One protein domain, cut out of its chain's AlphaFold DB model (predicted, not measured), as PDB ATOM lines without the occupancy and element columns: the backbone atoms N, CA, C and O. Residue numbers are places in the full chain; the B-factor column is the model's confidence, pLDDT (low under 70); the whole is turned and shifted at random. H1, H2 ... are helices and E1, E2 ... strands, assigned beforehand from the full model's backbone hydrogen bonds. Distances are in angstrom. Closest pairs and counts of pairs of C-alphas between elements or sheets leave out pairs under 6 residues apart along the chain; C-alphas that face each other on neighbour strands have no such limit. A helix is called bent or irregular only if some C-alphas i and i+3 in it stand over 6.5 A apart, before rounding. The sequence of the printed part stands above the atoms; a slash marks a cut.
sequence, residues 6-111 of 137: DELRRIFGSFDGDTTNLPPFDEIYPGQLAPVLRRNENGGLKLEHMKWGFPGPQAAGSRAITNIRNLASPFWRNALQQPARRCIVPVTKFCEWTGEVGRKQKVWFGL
ATOM      1  N   ASP A   6      36.284 -11.597 -24.422       88.06
ATOM      2  CA  ASP A   6      36.698 -10.594 -25.406       88.06
ATOM      3  C   ASP A   6      36.142  -9.201 -25.085       88.06
ATOM      4  O   ASP A   6      36.859  -8.205 -25.214       88.06
ATOM      5  N   GLU A   7      34.917  -9.108 -24.560       88.19
ATOM      6  CA  GLU A   7      34.383  -7.844 -24.036       88.19
ATOM      7  C   GLU A   7      35.190  -7.346 -22.834       88.19
ATOM      8  O   GLU A   7      35.515  -6.158 -22.754       88.19
ATOM      9  N   LEU A   8      35.584  -8.244 -21.923       89.75
ATOM     10  CA  LEU A   8      36.464  -7.880 -20.812       89.75
ATOM     11  C   LEU A   8      37.813  -7.359 -21.311       89.75
ATOM     12  O   LEU A   8      38.303  -6.366 -20.775       89.75
ATOM     13  N   ARG A   9      38.397  -7.969 -22.349       90.06
ATOM     14  CA  ARG A   9      39.655  -7.494 -22.950       90.06
ATOM     15  C   ARG A   9      39.501  -6.127 -23.596       90.06
ATOM     16  O   ARG A   9      40.383  -5.284 -23.459       90.06
ATOM     17  N   ARG A  10      38.374  -5.876 -24.262       90.25
ATOM     18  CA  ARG A  10      38.073  -4.566 -24.850       90.25
ATOM     19  C   ARG A  10      37.981  -3.466 -23.785       90.25
ATOM     20  O   ARG A  10      38.411  -2.349 -24.051       90.25
ATOM     21  N   ILE A  11      37.429  -3.764 -22.606       89.75
ATOM     22  CA  ILE A  11      37.223  -2.778 -21.528       89.75
ATOM     23  C   ILE A  11      38.474  -2.607 -20.654       89.75
ATOM     24  O   ILE A  11      38.835  -1.483 -20.311       89.75
ATOM     25  N   PHE A  12      39.124  -3.708 -20.269       90.31
ATOM     26  CA  PHE A  12      40.195  -3.719 -19.265       90.31
ATOM     27  C   PHE A  12      41.601  -3.948 -19.845       90.31
ATOM     28  O   PHE A  12      42.582  -3.818 -19.113       90.31
ATOM     29  N   GLY A  13      41.717  -4.262 -21.138       90.62
ATOM     30  CA  GLY A  13      42.975  -4.622 -21.792       90.62
ATOM     31  C   GLY A  13      43.359  -6.092 -21.590       90.62
ATOM     32  O   GLY A  13      42.539  -6.928 -21.213       90.62
ATOM     33  N   SER A  14      44.622  -6.418 -21.860       90.12
ATOM     34  CA  SER A  14      45.146  -7.778 -21.698       90.12
ATOM     35  C   SER A  14      45.255  -8.180 -20.224       90.12
ATOM     36  O   SER A  14      45.694  -7.394 -19.382       90.12
ATOM     37  N   PHE A  15      44.901  -9.428 -19.926       91.69
ATOM     38  CA  PHE A  15      45.036 -10.037 -18.606       91.69
ATOM     39  C   PHE A  15      45.379 -11.527 -18.715       91.69
ATOM     40  O   PHE A  15      44.992 -12.191 -19.678       91.69
ATOM     41  N   ASP A  16      46.071 -12.038 -17.699       89.94
ATOM     42  CA  ASP A  16      46.405 -13.458 -17.542       89.94
ATOM     43  C   ASP A  16      45.245 -14.240 -16.890       89.94
ATOM     44  O   ASP A  16      44.329 -13.645 -16.318       89.94
ATOM     45  N   GLY A  17      45.308 -15.577 -16.885       83.44
ATOM     46  CA  GLY A  17      44.371 -16.448 -16.156       83.44
ATOM     47  C   GLY A  17      43.544 -17.372 -17.053       83.44
ATOM     48  O   GLY A  17      43.873 -17.576 -18.220       83.44
ATOM     49  N   ASP A  18      42.478 -17.952 -16.495       71.44
ATOM     50  CA  ASP A  18      41.560 -18.807 -17.254       71.44
ATOM     51  C   ASP A  18      40.665 -17.936 -18.144       71.44
ATOM     52  O   ASP A  18      39.676 -17.347 -17.708       71.44
ATOM     53  N   THR A  19      41.096 -17.789 -19.393       68.31
ATOM     54  CA  THR A  19      40.473 -16.920 -20.399       68.31
ATOM     55  C   THR A  19      39.647 -17.697 -21.418       68.31
ATOM     56  O   THR A  19      39.121 -17.103 -22.356       68.31
ATOM     57  N   THR A  20      39.556 -19.020 -21.284       65.81
ATOM     58  CA  THR A  20      39.078 -19.878 -22.375       65.81
ATOM     59  C   THR A  20      37.635 -20.330 -22.175       65.81
ATOM     60  O   THR A  20      36.985 -20.700 -23.148       65.81
ATOM     61  N   ASN A  21      37.106 -20.268 -20.948       69.75
ATOM     62  CA  ASN A  21      35.750 -20.728 -20.661       69.75
ATOM     63  C   ASN A  21      35.105 -19.974 -19.490       69.75
ATOM     64  O   ASN A  21      34.804 -20.567 -18.456       69.75
ATOM     65  N   LEU A  22      34.905 -18.658 -19.628       80.94
ATOM     66  CA  LEU A  22      34.094 -17.912 -18.665       80.94
ATOM     67  C   LEU A  22      32.609 -18.072 -19.036       80.94
ATOM     68  O   LEU A  22      32.173 -17.444 -20.004       80.94
ATOM     69  N   PRO A  23      31.822 -18.897 -18.318       81.62
ATOM     70  CA  PRO A  23      30.408 -19.034 -18.621       81.62
ATOM     71  C   PRO A  23      29.670 -17.727 -18.296       81.62
ATOM     72  O   PRO A  23      30.063 -17.002 -17.376       81.62
ATOM     73  N   PRO A  24      28.570 -17.419 -19.000       82.94
ATOM     74  CA  PRO A  24      27.691 -16.348 -18.573       82.94
ATOM     75  C   PRO A  24      27.074 -16.710 -17.216       82.94
ATOM     76  O   PRO A  24      26.533 -17.795 -17.020       82.94
ATOM     77  N   PHE A  25      27.137 -15.774 -16.277       82.56
ATOM     78  CA  PHE A  25      26.459 -15.870 -14.991       82.56
ATOM     79  C   PHE A  25      25.192 -15.020 -15.046       82.56
ATOM     80  O   PHE A  25      25.282 -13.786 -15.012       82.56
ATOM     81  N   ASP A  26      24.017 -15.644 -15.085       82.75
ATOM     82  CA  ASP A  26      22.747 -14.907 -15.031       82.75
ATOM     83  C   ASP A  26      22.623 -14.136 -13.715       82.75
ATOM     84  O   ASP A  26      22.330 -12.936 -13.698       82.75
ATOM     85  N   GLU A  27      22.940 -14.812 -12.611       87.50
ATOM     86  CA  GLU A  27      22.881 -14.275 -11.261       87.50
ATOM     87  C   GLU A  27      24.021 -14.848 -10.417       87.50
ATOM     88  O   GLU A  27      24.384 -16.014 -10.547       87.50
ATOM     89  N   ILE A  28      24.587 -14.016  -9.545       88.31
ATOM     90  CA  ILE A  28      25.603 -14.422  -8.576       88.31
ATOM     91  C   ILE A  28      25.063 -14.027  -7.203       88.31
ATOM     92  O   ILE A  28      24.543 -12.924  -7.037       88.31
ATOM     93  N   TYR A  29      25.172 -14.922  -6.231       90.06
ATOM     94  CA  TYR A  29      24.689 -14.749  -4.866       90.06
ATOM     95  C   TYR A  29      25.840 -14.770  -3.853       90.06
ATOM     96  O   TYR A  29      26.905 -15.337  -4.121       90.06
ATOM     97  N   PRO A  30      25.637 -14.194  -2.652       90.00
ATOM     98  CA  PRO A  30      26.584 -14.316  -1.552       90.00
ATOM     99  C   PRO A  30      27.018 -15.764  -1.306       90.00
ATOM    100  O   PRO A  30      26.195 -16.667  -1.190       90.00
ATOM    101  N   GLY A  31      28.325 -15.973  -1.191       88.56
ATOM    102  CA  GLY A  31      28.946 -17.276  -0.983       88.56
ATOM    103  C   GLY A  31      29.303 -18.036  -2.263       88.56
ATOM    104  O   GLY A  31      30.048 -19.010  -2.162       88.56
ATOM    105  N   GLN A  32      28.846 -17.597  -3.439       90.88
ATOM    106  CA  GLN A  32      29.231 -18.193  -4.721       90.88
ATOM    107  C   GLN A  32      30.578 -17.655  -5.218       90.88
ATOM    108  O   GLN A  32      31.035 -16.593  -4.788       90.88
ATOM    109  N   LEU A  33      31.224 -18.404  -6.115       91.19
ATOM    110  CA  LEU A  33      32.398 -17.929  -6.841       91.19
ATOM    111  C   LEU A  33      31.971 -16.924  -7.912       91.19
ATOM    112  O   LEU A  33      30.988 -17.139  -8.616       91.19
ATOM    113  N   ALA A  34      32.731 -15.843  -8.030       91.00
ATOM    114  CA  ALA A  34      32.559 -14.811  -9.035       91.00
ATOM    115  C   ALA A  34      33.907 -14.531  -9.710       91.00
ATOM    116  O   ALA A  34      34.935 -14.517  -9.021       91.00
ATOM    117  N   PRO A  35      33.926 -14.291 -11.026       92.12
ATOM    118  CA  PRO A  35      35.121 -13.809 -11.700       92.12
ATOM    119  C   PRO A  35      35.481 -12.398 -11.222       92.12
ATOM    120  O   PRO A  35      34.618 -11.533 -11.051       92.12
ATOM    121  N   VAL A  36      36.772 -12.164 -11.016       92.75
ATOM    122  CA  VAL A  36      37.335 -10.885 -10.590       92.75
ATOM    123  C   VAL A  36      38.647 -10.612 -11.312       92.75
ATOM    124  O   VAL A  36      39.414 -11.524 -11.614       92.75
ATOM    125  N   LEU A  37      38.928  -9.335 -11.548       93.50
ATOM    126  CA  LEU A  37      40.209  -8.871 -12.071       93.50
ATOM    127  C   LEU A  37      41.056  -8.329 -10.921       93.50
ATOM    128  O   LEU A  37      40.643  -7.407 -10.211       93.50
ATOM    129  N   ARG A  38      42.252  -8.884 -10.736       93.62
ATOM    130  CA  ARG A  38      43.206  -8.464  -9.701       93.62
ATOM    131  C   ARG A  38      44.552  -8.136 -10.330       93.62
ATOM    132  O   ARG A  38      44.895  -8.677 -11.377       93.62
ATOM    133  N   ARG A  39      45.335  -7.263  -9.693       92.94
ATOM    134  CA  ARG A  39      46.735  -7.076 -10.094       92.94
ATOM    135  C   ARG A  39      47.568  -8.305  -9.732       92.94
ATOM    136  O   ARG A  39      47.479  -8.795  -8.604       92.94
ATOM    137  N   ASN A  40      48.380  -8.765 -10.677       89.81
ATOM    138  CA  ASN A  40      49.433  -9.745 -10.441       89.81
ATOM    139  C   ASN A  40      50.692  -9.060  -9.864       89.81
ATOM    140  O   ASN A  40      50.755  -7.833  -9.743       89.81
ATOM    141  N   GLU A  41      51.689  -9.859  -9.487       87.44
ATOM    142  CA  GLU A  41      52.949  -9.376  -8.897       87.44
ATOM    143  C   GLU A  41      53.766  -8.511  -9.870       87.44
ATOM    144  O   GLU A  41      54.469  -7.600  -9.445       87.44
ATOM    145  N   ASN A  42      53.583  -8.718 -11.177       87.50
ATOM    146  CA  ASN A  42      54.249  -7.979 -12.251       87.50
ATOM    147  C   ASN A  42      53.513  -6.677 -12.630       87.50
ATOM    148  O   ASN A  42      53.895  -5.997 -13.579       87.50
ATOM    149  N   GLY A  43      52.429  -6.331 -11.925       86.56
ATOM    150  CA  GLY A  43      51.627  -5.129 -12.167       86.56
ATOM    151  C   GLY A  43      50.561  -5.250 -13.265       86.56
ATOM    152  O   GLY A  43      49.748  -4.329 -13.399       86.56
ATOM    153  N   GLY A  44      50.521  -6.371 -13.992       91.19
ATOM    154  CA  GLY A  44      49.478  -6.716 -14.963       91.19
ATOM    155  C   GLY A  44      48.170  -7.157 -14.301       91.19
ATOM    156  O   GLY A  44      48.092  -7.316 -13.082       91.19
ATOM    157  N   LEU A  45      47.119  -7.340 -15.099       93.31
ATOM    158  CA  LEU A  45      45.834  -7.859 -14.626       93.31
ATOM    159  C   LEU A  45      45.782  -9.382 -14.761       93.31
ATOM    160  O   LEU A  45      46.309  -9.950 -15.713       93.31
ATOM    161  N   LYS A  46      45.108 -10.034 -13.820       93.12
ATOM    162  CA  LYS A  46      44.805 -11.463 -13.854       93.12
ATOM    163  C   LYS A  46      43.327 -11.679 -13.550       93.12
ATOM    164  O   LYS A  46      42.813 -11.121 -12.576       93.12
ATOM    165  N   LEU A  47      42.666 -12.478 -14.382       92.81
ATOM    166  CA  LEU A  47      41.309 -12.961 -14.166       92.81
ATOM    167  C   LEU A  47      41.360 -14.201 -13.262       92.81
ATOM    168  O   LEU A  47      41.991 -15.205 -13.592       92.81
ATOM    169  N   GLU A  48      40.710 -14.120 -12.105       91.31
ATOM    170  CA  GLU A  48      40.617 -15.201 -11.117       91.31
ATOM    171  C   GLU A  48      39.164 -15.356 -10.646       91.31
ATOM    172  O   GLU A  48      38.356 -14.442 -10.786       91.31
ATOM    173  N   HIS A  49      38.826 -16.500 -10.051       90.19
ATOM    174  CA  HIS A  49      37.540 -16.693  -9.379       90.19
ATOM    175  C   HIS A  49      37.707 -16.511  -7.869       90.19
ATOM    176  O   HIS A  49      38.572 -17.129  -7.251       90.19
ATOM    177  N   MET A  50      36.860 -15.685  -7.255       91.81
ATOM    178  CA  MET A  50      36.851 -15.446  -5.810       91.81
ATOM    179  C   MET A  50      35.455 -15.632  -5.227       91.81
ATOM    180  O   MET A  50      34.448 -15.343  -5.866       91.81
ATOM    181  N   LYS A  51      35.383 -16.096  -3.977       93.06
ATOM    182  CA  LYS A  51      34.114 -16.233  -3.257       93.06
ATOM    183  C   LYS A  51      33.551 -14.856  -2.900       93.06
ATOM    184  O   LYS A  51      34.240 -14.053  -2.268       93.06
ATOM    185  N   TRP A  52      32.286 -14.600  -3.224       91.94
ATOM    186  CA  TRP A  52      31.616 -13.365  -2.829       91.94
ATOM    187  C   TRP A  52      31.213 -13.402  -1.353       91.94
ATOM    188  O   TRP A  52      30.160 -13.914  -0.978       91.94
ATOM    189  N   GLY A  53      32.060 -12.838  -0.499       91.50
ATOM    190  CA  GLY A  53      31.786 -12.689   0.926       91.50
ATOM    191  C   GLY A  53      33.072 -12.689   1.733       91.50
ATOM    192  O   GLY A  53      33.728 -13.720   1.861       91.50
ATOM    193  N   PHE A  54      33.426 -11.536   2.291       90.62
ATOM    194  CA  PHE A  54      34.602 -11.402   3.141       90.62
ATOM    195  C   PHE A  54      34.352 -12.091   4.492       90.62
ATOM    196  O   PHE A  54      33.261 -11.926   5.045       90.62
ATOM    197  N   PRO A  55      35.312 -12.853   5.046       88.88
ATOM    198  CA  PRO A  55      35.133 -13.504   6.341       88.88
ATOM    199  C   PRO A  55      34.865 -12.455   7.425       88.88
ATOM    200  O   PRO A  55      35.678 -11.559   7.641       88.88
ATOM    201  N   GLY A  56      33.705 -12.537   8.079       87.50
ATOM    202  CA  GLY A  56      33.338 -11.600   9.138       87.50
ATOM    203  C   GLY A  56      34.183 -11.784  10.401       87.50
ATOM    204  O   GLY A  56      34.780 -12.844  10.598       87.50
ATOM    205  N   PRO A  57      34.232 -10.778  11.291       85.38
ATOM    206  CA  PRO A  57      34.922 -10.917  12.565       85.38
ATOM    207  C   PRO A  57      34.247 -11.995  13.422       85.38
ATOM    208  O   PRO A  57      33.018 -12.071  13.487       85.38
ATOM    209  N   GLN A  58      35.052 -12.791  14.131       82.56
ATOM    210  CA  GLN A  58      34.554 -13.858  15.010       82.56
ATOM    211  C   GLN A  58      33.580 -13.323  16.070       82.56
ATOM    212  O   GLN A  58      32.545 -13.931  16.321       82.56
ATOM    213  N   ALA A  59      33.851 -12.126  16.602       83.94
ATOM    214  CA  ALA A  59      32.991 -11.444  17.570       83.94
ATOM    215  C   ALA A  59      31.567 -11.142  17.051       83.94
ATOM    216  O   ALA A  59      30.664 -10.936  17.853       83.94
ATOM    217  N   ALA A  60      31.350 -11.126  15.730       80.38
ATOM    218  CA  ALA A  60      30.039 -10.928  15.103       80.38
ATOM    219  C   ALA A  60      29.479 -12.225  14.482       80.38
ATOM    220  O   ALA A  60      28.695 -12.180  13.532       80.38
ATOM    221  N   GLY A  61      29.919 -13.390  14.972       83.31
ATOM    222  CA  GLY A  61      29.439 -14.696  14.514       83.31
ATOM    223  C   GLY A  61      29.977 -15.124  13.146       83.31
ATOM    224  O   GLY A  61      29.357 -15.954  12.485       83.31
ATOM    225  N   SER A  62      31.099 -14.550  12.691       84.50
ATOM    226  CA  SER A  62      31.797 -14.938  11.449       84.50
ATOM    227  C   SER A  62      30.946 -14.870  10.171       84.50
ATOM    228  O   SER A  62      31.285 -15.480   9.154       84.50
ATOM    229  N   ARG A  63      29.840 -14.116  10.188       87.44
ATOM    230  CA  ARG A  63      28.958 -13.973   9.025       87.44
ATOM    231  C   ARG A  63      29.711 -13.311   7.872       87.44
ATOM    232  O   ARG A  63      30.329 -12.265   8.049       87.44
ATOM    233  N   ALA A  64      29.613 -13.901   6.682       89.19
ATOM    234  CA  ALA A  64      30.237 -13.353   5.486       89.19
ATOM    235  C   ALA A  64      29.696 -11.947   5.170       89.19
ATOM    236  O   ALA A  64      28.483 -11.723   5.123       89.19
ATOM    237  N   ILE A  65      30.610 -11.009   4.940       91.38
ATOM    238  CA  ILE A  65      30.313  -9.612   4.633       91.38
ATOM    239  C   ILE A  65      30.328  -9.436   3.115       91.38
ATOM    240  O   ILE A  65      31.352  -9.642   2.467       91.38
ATOM    241  N   THR A  66      29.194  -9.048   2.539       91.12
ATOM    242  CA  THR A  66      29.014  -8.928   1.080       91.12
ATOM    243  C   THR A  66      29.234  -7.514   0.552       91.12
ATOM    244  O   THR A  66      29.529  -7.347  -0.629       91.12
ATOM    245  N   ASN A  67      29.103  -6.502   1.416       90.38
ATOM    246  CA  ASN A  67      29.289  -5.094   1.085       90.38
ATOM    247  C   ASN A  67      29.859  -4.328   2.293       90.38
ATOM    248  O   ASN A  67      29.476  -4.586   3.436       90.38
ATOM    249  N   ILE A  68      30.772  -3.387   2.040       90.44
ATOM    250  CA  ILE A  68      31.422  -2.571   3.071       90.44
ATOM    251  C   ILE A  68      30.807  -1.172   3.050       90.44
ATOM    252  O   ILE A  68      30.898  -0.474   2.047       90.44
ATOM    253  N   ARG A  69      30.228  -0.744   4.178       88.38
ATOM    254  CA  ARG A  69      29.599   0.586   4.321       88.38
ATOM    255  C   ARG A  69      30.409   1.574   5.157       88.38
ATOM    256  O   ARG A  69      30.214   2.775   5.041       88.38
ATOM    257  N   ASN A  70      31.314   1.072   5.997       90.56
ATOM    258  CA  ASN A  70      32.164   1.885   6.863       90.56
ATOM    259  C   ASN A  70      33.638   1.553   6.609       90.56
ATOM    260  O   ASN A  70      34.160   0.579   7.149       90.56
ATOM    261  N   LEU A  71      34.300   2.381   5.799       89.94
ATOM    262  CA  LEU A  71      35.716   2.228   5.450       89.94
ATOM    263  C   LEU A  71      36.669   2.633   6.588       89.94
ATOM    264  O   LEU A  71      37.826   2.223   6.579       89.94
ATOM    265  N   ALA A  72      36.195   3.399   7.575       90.62
ATOM    266  CA  ALA A  72      37.004   3.852   8.708       90.62
ATOM    267  C   ALA A  72      37.163   2.783   9.804       90.62
ATOM    268  O   ALA A  72      37.972   2.949  10.718       90.62
ATOM    269  N   SER A  73      36.408   1.678   9.735       90.25
ATOM    270  CA  SER A  73      36.493   0.620  10.741       90.25
ATOM    271  C   SER A  73      37.899  -0.005  10.787       90.25
ATOM    272  O   SER A  73      38.417  -0.427   9.745       90.25
ATOM    273  N   PRO A  74      38.504  -0.156  11.985       90.75
ATOM    274  CA  PRO A  74      39.803  -0.807  12.165       90.75
ATOM    275  C   PRO A  74      39.897  -2.203  11.545       90.75
ATOM    276  O   PRO A  74      40.975  -2.597  11.105       90.75
ATOM    277  N   PHE A  75      38.771  -2.921  11.476       90.12
ATOM    278  CA  PHE A  75      38.670  -4.249  10.874       90.12
ATOM    279  C   PHE A  75      39.157  -4.273   9.415       90.12
ATOM    280  O   PHE A  75      39.832  -5.211   8.999       90.12
ATOM    281  N   TRP A  76      38.887  -3.211   8.648       91.12
ATOM    282  CA  TRP A  76      39.234  -3.142   7.225       91.12
ATOM    283  C   TRP A  76      40.637  -2.619   6.953       91.12
ATOM    284  O   TRP A  76      41.121  -2.756   5.829       91.12
ATOM    285  N   ARG A  77      41.309  -2.037   7.953       90.44
ATOM    286  CA  ARG A  77      42.578  -1.319   7.772       90.44
ATOM    287  C   ARG A  77      43.610  -2.158   7.018       90.44
ATOM    288  O   ARG A  77      44.153  -1.705   6.018       90.44
ATOM    289  N   ASN A  78      43.816  -3.402   7.447       89.69
ATOM    290  CA  ASN A  78      44.775  -4.310   6.819       89.69
ATOM    291  C   ASN A  78      44.387  -4.679   5.374       89.69
ATOM    292  O   ASN A  78      45.254  -4.759   4.509       89.69
ATOM    293  N   ALA A  79      43.092  -4.873   5.100       89.56
ATOM    294  CA  ALA A  79      42.602  -5.210   3.767       89.56
ATOM    295  C   ALA A  79      42.697  -4.025   2.788       89.56
ATOM    296  O   ALA A  79      43.094  -4.211   1.643       89.56
ATOM    297  N   LEU A  80      42.375  -2.807   3.240       91.44
ATOM    298  CA  LEU A  80      42.342  -1.603   2.400       91.44
ATOM    299  C   LEU A  80      43.732  -1.003   2.139       91.44
ATOM    300  O   LEU A  80      43.969  -0.440   1.061       91.44
ATOM    301  N   GLN A  81      44.645  -1.118   3.112       91.69
ATOM    302  CA  GLN A  81      46.011  -0.596   3.006       91.69
ATOM    303  C   GLN A  81      46.887  -1.389   2.038       91.69
ATOM    304  O   GLN A  81      47.852  -0.831   1.534       91.69
ATOM    305  N   GLN A  82      46.566  -2.654   1.757       90.69
ATOM    306  CA  GLN A  82      47.340  -3.500   0.850       90.69
ATOM    307  C   GLN A  82      46.767  -3.414  -0.572       90.69
ATOM    308  O   GLN A  82      45.728  -4.025  -0.841       90.69
ATOM    309  N   PRO A  83      47.422  -2.717  -1.525       88.38
ATOM    310  CA  PRO A  83      46.896  -2.589  -2.885       88.38
ATOM    311  C   PRO A  83      46.741  -3.941  -3.591       88.38
ATOM    312  O   PRO A  83      45.822  -4.108  -4.385       88.38
ATOM    313  N   ALA A  84      47.574  -4.925  -3.234       88.25
ATOM    314  CA  ALA A  84      47.520  -6.296  -3.745       88.25
ATOM    315  C   ALA A  84      46.204  -7.041  -3.430       88.25
ATOM    316  O   ALA A  84      45.899  -8.047  -4.073       88.25
ATOM    317  N   ARG A  85      45.414  -6.553  -2.459       90.00
ATOM    318  CA  ARG A  85      44.105  -7.114  -2.073       90.00
ATOM    319  C   ARG A  85      42.922  -6.438  -2.766       90.00
ATOM    320  O   ARG A  85      41.775  -6.798  -2.506       90.00
ATOM    321  N   ARG A  86      43.175  -5.448  -3.622       91.81
ATOM    322  CA  ARG A  86      42.128  -4.784  -4.402       91.81
ATOM    323  C   ARG A  86      41.843  -5.600  -5.652       91.81
ATOM    324  O   ARG A  86      42.763  -5.984  -6.369       91.81
ATOM    325  N   CYS A  87      40.569  -5.825  -5.919       93.50
ATOM    326  CA  CYS A  87      40.096  -6.436  -7.150       93.50
ATOM    327  C   CYS A  87      38.934  -5.619  -7.713       93.50
ATOM    328  O   CYS A  87      38.293  -4.840  -7.003       93.50
ATOM    329  N   ILE A  88      38.690  -5.796  -9.003       93.56
ATOM    330  CA  ILE A  88      37.530  -5.279  -9.711       93.56
ATOM    331  C   ILE A  88      36.604  -6.464  -9.948       93.56
ATOM    332  O   ILE A  88      37.029  -7.486 -10.485       93.56
ATOM    333  N   VAL A  89      35.344  -6.323  -9.546       92.75
ATOM    334  CA  VAL A  89      34.291  -7.292  -9.856       92.75
ATOM    335  C   VAL A  89      33.558  -6.784 -11.099       92.75
ATOM    336  O   VAL A  89      32.791  -5.824 -10.985       92.75
ATOM    337  N   PRO A  90      33.804  -7.346 -12.294       91.06
ATOM    338  CA  PRO A  90      33.086  -6.943 -13.493       91.06
ATOM    339  C   PRO A  90      31.613  -7.364 -13.399       91.06
ATOM    340  O   PRO A  90      31.287  -8.531 -13.186       91.06
ATOM    341  N   VAL A  91      30.700  -6.410 -13.574       91.00
ATOM    342  CA  VAL A  91      29.253  -6.661 -13.575       91.00
ATOM    343  C   VAL A  91      28.608  -5.980 -14.775       91.00
ATOM    344  O   VAL A  91      28.908  -4.832 -15.079       91.00
ATOM    345  N   THR A  92      27.709  -6.693 -15.455       89.25
ATOM    346  CA  THR A  92      26.881  -6.130 -16.538       89.25
ATOM    347  C   THR A  92      25.612  -5.482 -15.985       89.25
ATOM    348  O   THR A  92      25.187  -4.424 -16.436       89.25
ATOM    349  N   LYS A  93      25.029  -6.110 -14.963       90.69
ATOM    350  CA  LYS A  93      23.882  -5.619 -14.199       90.69
ATOM    351  C   LYS A  93      23.962  -6.112 -12.759       90.69
ATOM    352  O   LYS A  93      24.552  -7.163 -12.495       90.69
ATOM    353  N   PHE A  94      23.334  -5.387 -11.846       91.75
ATOM    354  CA  PHE A  94      23.110  -5.813 -10.464       91.75
ATOM    355  C   PHE A  94      21.657  -5.547 -10.076       91.75
ATOM    356  O   PHE A  94      20.955  -4.803 -10.758       91.75
ATOM    357  N   CYS A  95      21.183  -6.178  -9.006       91.06
ATOM    358  CA  CYS A  95      19.818  -5.995  -8.537       91.06
ATOM    359  C   CYS A  95      19.771  -5.508  -7.095       91.06
ATOM    360  O   CYS A  95      20.591  -5.918  -6.273       91.06
ATOM    361  N   GLU A  96      18.745  -4.728  -6.783       89.06
ATOM    362  CA  GLU A  96      18.359  -4.406  -5.412       89.06
ATOM    363  C   GLU A  96      16.896  -4.783  -5.187       89.06
ATOM    364  O   GLU A  96      16.070  -4.758  -6.105       89.06
ATOM    365  N   TRP A  97      16.576  -5.153  -3.951       85.50
ATOM    366  CA  TRP A  97      15.206  -5.462  -3.554       85.50
ATOM    367  C   TRP A  97      14.505  -4.185  -3.100       85.50
ATOM    368  O   TRP A  97      14.934  -3.555  -2.132       85.50
ATOM    369  N   THR A  98      13.404  -3.827  -3.752       85.38
ATOM    370  CA  THR A  98      12.613  -2.634  -3.422       85.38
ATOM    371  C   THR A  98      11.167  -3.008  -3.103       85.38
ATOM    372  O   THR A  98      10.707  -4.095  -3.444       85.38
ATOM    373  N   GLY A  99      10.452  -2.122  -2.410       85.69
ATOM    374  CA  GLY A  99       9.054  -2.325  -2.023       85.69
ATOM    375  C   GLY A  99       8.857  -2.675  -0.548       85.69
ATOM    376  O   GLY A  99       9.801  -2.742   0.244       85.69
ATOM    377  N   GLU A 100       7.592  -2.862  -0.183       84.50
ATOM    378  CA  GLU A 100       7.165  -3.127   1.190       84.50
ATOM    379  C   GLU A 100       7.573  -4.529   1.663       84.50
ATOM    380  O   GLU A 100       7.780  -5.459   0.874       84.50
ATOM    381  N   VAL A 101       7.688  -4.698   2.983       82.62
ATOM    382  CA  VAL A 101       7.960  -6.003   3.597       82.62
ATOM    383  C   VAL A 101       6.860  -6.990   3.183       82.62
ATOM    384  O   VAL A 101       5.679  -6.700   3.319       82.62
ATOM    385  N   GLY A 102       7.251  -8.145   2.637       84.69
ATOM    386  CA  GLY A 102       6.325  -9.151   2.097       84.69
ATOM    387  C   GLY A 102       5.928  -8.951   0.627       84.69
ATOM    388  O   GLY A 102       5.372  -9.866   0.029       84.69
ATOM    389  N   ARG A 103       6.262  -7.807   0.013       87.19
ATOM    390  CA  ARG A 103       6.008  -7.503  -1.411       87.19
ATOM    391  C   ARG A 103       7.255  -6.992  -2.131       87.19
ATOM    392  O   ARG A 103       7.168  -6.203  -3.069       87.19
ATOM    393  N   LYS A 104       8.431  -7.422  -1.674       89.50
ATOM    394  CA  LYS A 104       9.697  -6.996  -2.268       89.50
ATOM    395  C   LYS A 104       9.813  -7.510  -3.698       89.50
ATOM    396  O   LYS A 104       9.643  -8.701  -3.948       89.50
ATOM    397  N   GLN A 105      10.157  -6.614  -4.610       87.69
ATOM    398  CA  GLN A 105      10.430  -6.915  -6.007       87.69
ATOM    399  C   GLN A 105      11.913  -6.719  -6.304       87.69
ATOM    400  O   GLN A 105      12.580  -5.858  -5.724       87.69
ATOM    401  N   LYS A 106      12.435  -7.544  -7.211       89.25
ATOM    402  CA  LYS A 106      13.817  -7.467  -7.679       89.25
ATOM    403  C   LYS A 106      13.890  -6.424  -8.791       89.25
ATOM    404  O   LYS A 106      13.313  -6.625  -9.857       89.25
ATOM    405  N   VAL A 107      14.593  -5.322  -8.547       90.56
ATOM    406  CA  VAL A 107      14.824  -4.270  -9.547       90.56
ATOM    407  C   VAL A 107      16.245  -4.391 -10.067       90.56
ATOM    408  O   VAL A 107      17.183  -4.480  -9.278       90.56
ATOM    409  N   TRP A 108      16.401  -4.401 -11.390       90.06
ATOM    410  CA  TRP A 108      17.689  -4.538 -12.064       90.06
ATOM    411  C   TRP A 108      18.221  -3.190 -12.542       90.06
ATOM    412  O   TRP A 108      17.495  -2.403 -13.143       90.06
ATOM    413  N   PHE A 109      19.510  -2.969 -12.314       90.44
ATOM    414  CA  PHE A 109      20.261  -1.793 -12.732       90.44
ATOM    415  C   PHE A 109      21.398  -2.237 -13.653       90.44
ATOM    416  O   PHE A 109      22.130  -3.174 -13.327       90.44
ATOM    417  N   GLY A 110      21.549  -1.564 -14.789       89.81
ATOM    418  CA  GLY A 110      22.626  -1.777 -15.755       89.81
ATOM    419  C   GLY A 110      23.151  -0.441 -16.270       89.81
ATOM    420  O   GLY A 110      22.505   0.592 -16.087       89.81
ATOM    421  N   LEU A 111      24.333  -0.457 -16.880       86.06
ATOM    422  CA  LEU A 111      24.879   0.727 -17.538       86.06
ATOM    423  C   LEU A 111      24.076   1.005 -18.821       86.06
ATOM    424  O   LEU A 111      23.801   0.081 -19.581       86.06
TER     425      LEU A 111
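This is residues 6 to 111 of the 137 residues of the protein "SOS response-associated peptidase family protein" of Sphingomonas daechungensis (UniProt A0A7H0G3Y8). Two strand hairpins lie toward opposite ends of a loose frame: E2 and E3, extended by short E1 into a small sheet, and separate E4 and E5. Helix H1 grazes the three-strand sheet, while H2 lies off it, after a long loop. The 106 printed residues hold two named helices and five named strands, in the order H1 E1 E2 E3 H2 E4 E5; the sheets are E1 E3 E2, mixed, and E4 E5, antiparallel. The class is mixed, helices and strands, with under half of the residues in named elements; the whole is loose, radius of gyration of the C-alphas 16.3 A, spans 46 by 33 by 21 A.

H1 is residues 6 to 12, beginning at C-alpha 6 (36.698, -10.594, -25.406). E1 is residues 15 to 17, E2 residues 33 to 39, 18.3 A, and E3 residues 45 to 51, 18.4 A. H2, residues 74 to 81, 11.1 A, is irregular: C-alphas 75 and 78 are 7.3 A apart. E4 is residues 93 to 98, 15.9 A, and E5 residues 105 to 110, 16.4 A, ending at C-alpha 110 (22.626, -1.777, -15.755).

H1 only grazes the sheet, with residues 8 to 12. E1 and E3 are parallel, with N 47 and O 16 at 2.8 A. The hairpin E2 and E3 is antiparallel, with N 36 and O 48 at 2.8 A. Residues 37 to 38 of E2 also pair with residues 87 to 88, antiparallel. H2 is not on the sheet. E4 and E5, an antiparallel hairpin with N 94 and O 109 at 2.9 A, are apart from E1, E2 and E3. Every O i to N i+4 pair is within hydrogen-bond range in H1; in H2, 2 of 4 are, and 3 of 5 O i to N i+3 pairs.

The C-alphas farthest apart, of Asn 42 and Gly 102, are 50.0 A apart. The printed part has no cut. The links E1 to E2, E3 to H2 and H2 to E4 are long. Confidence is low at residues 19 to 21, under 70.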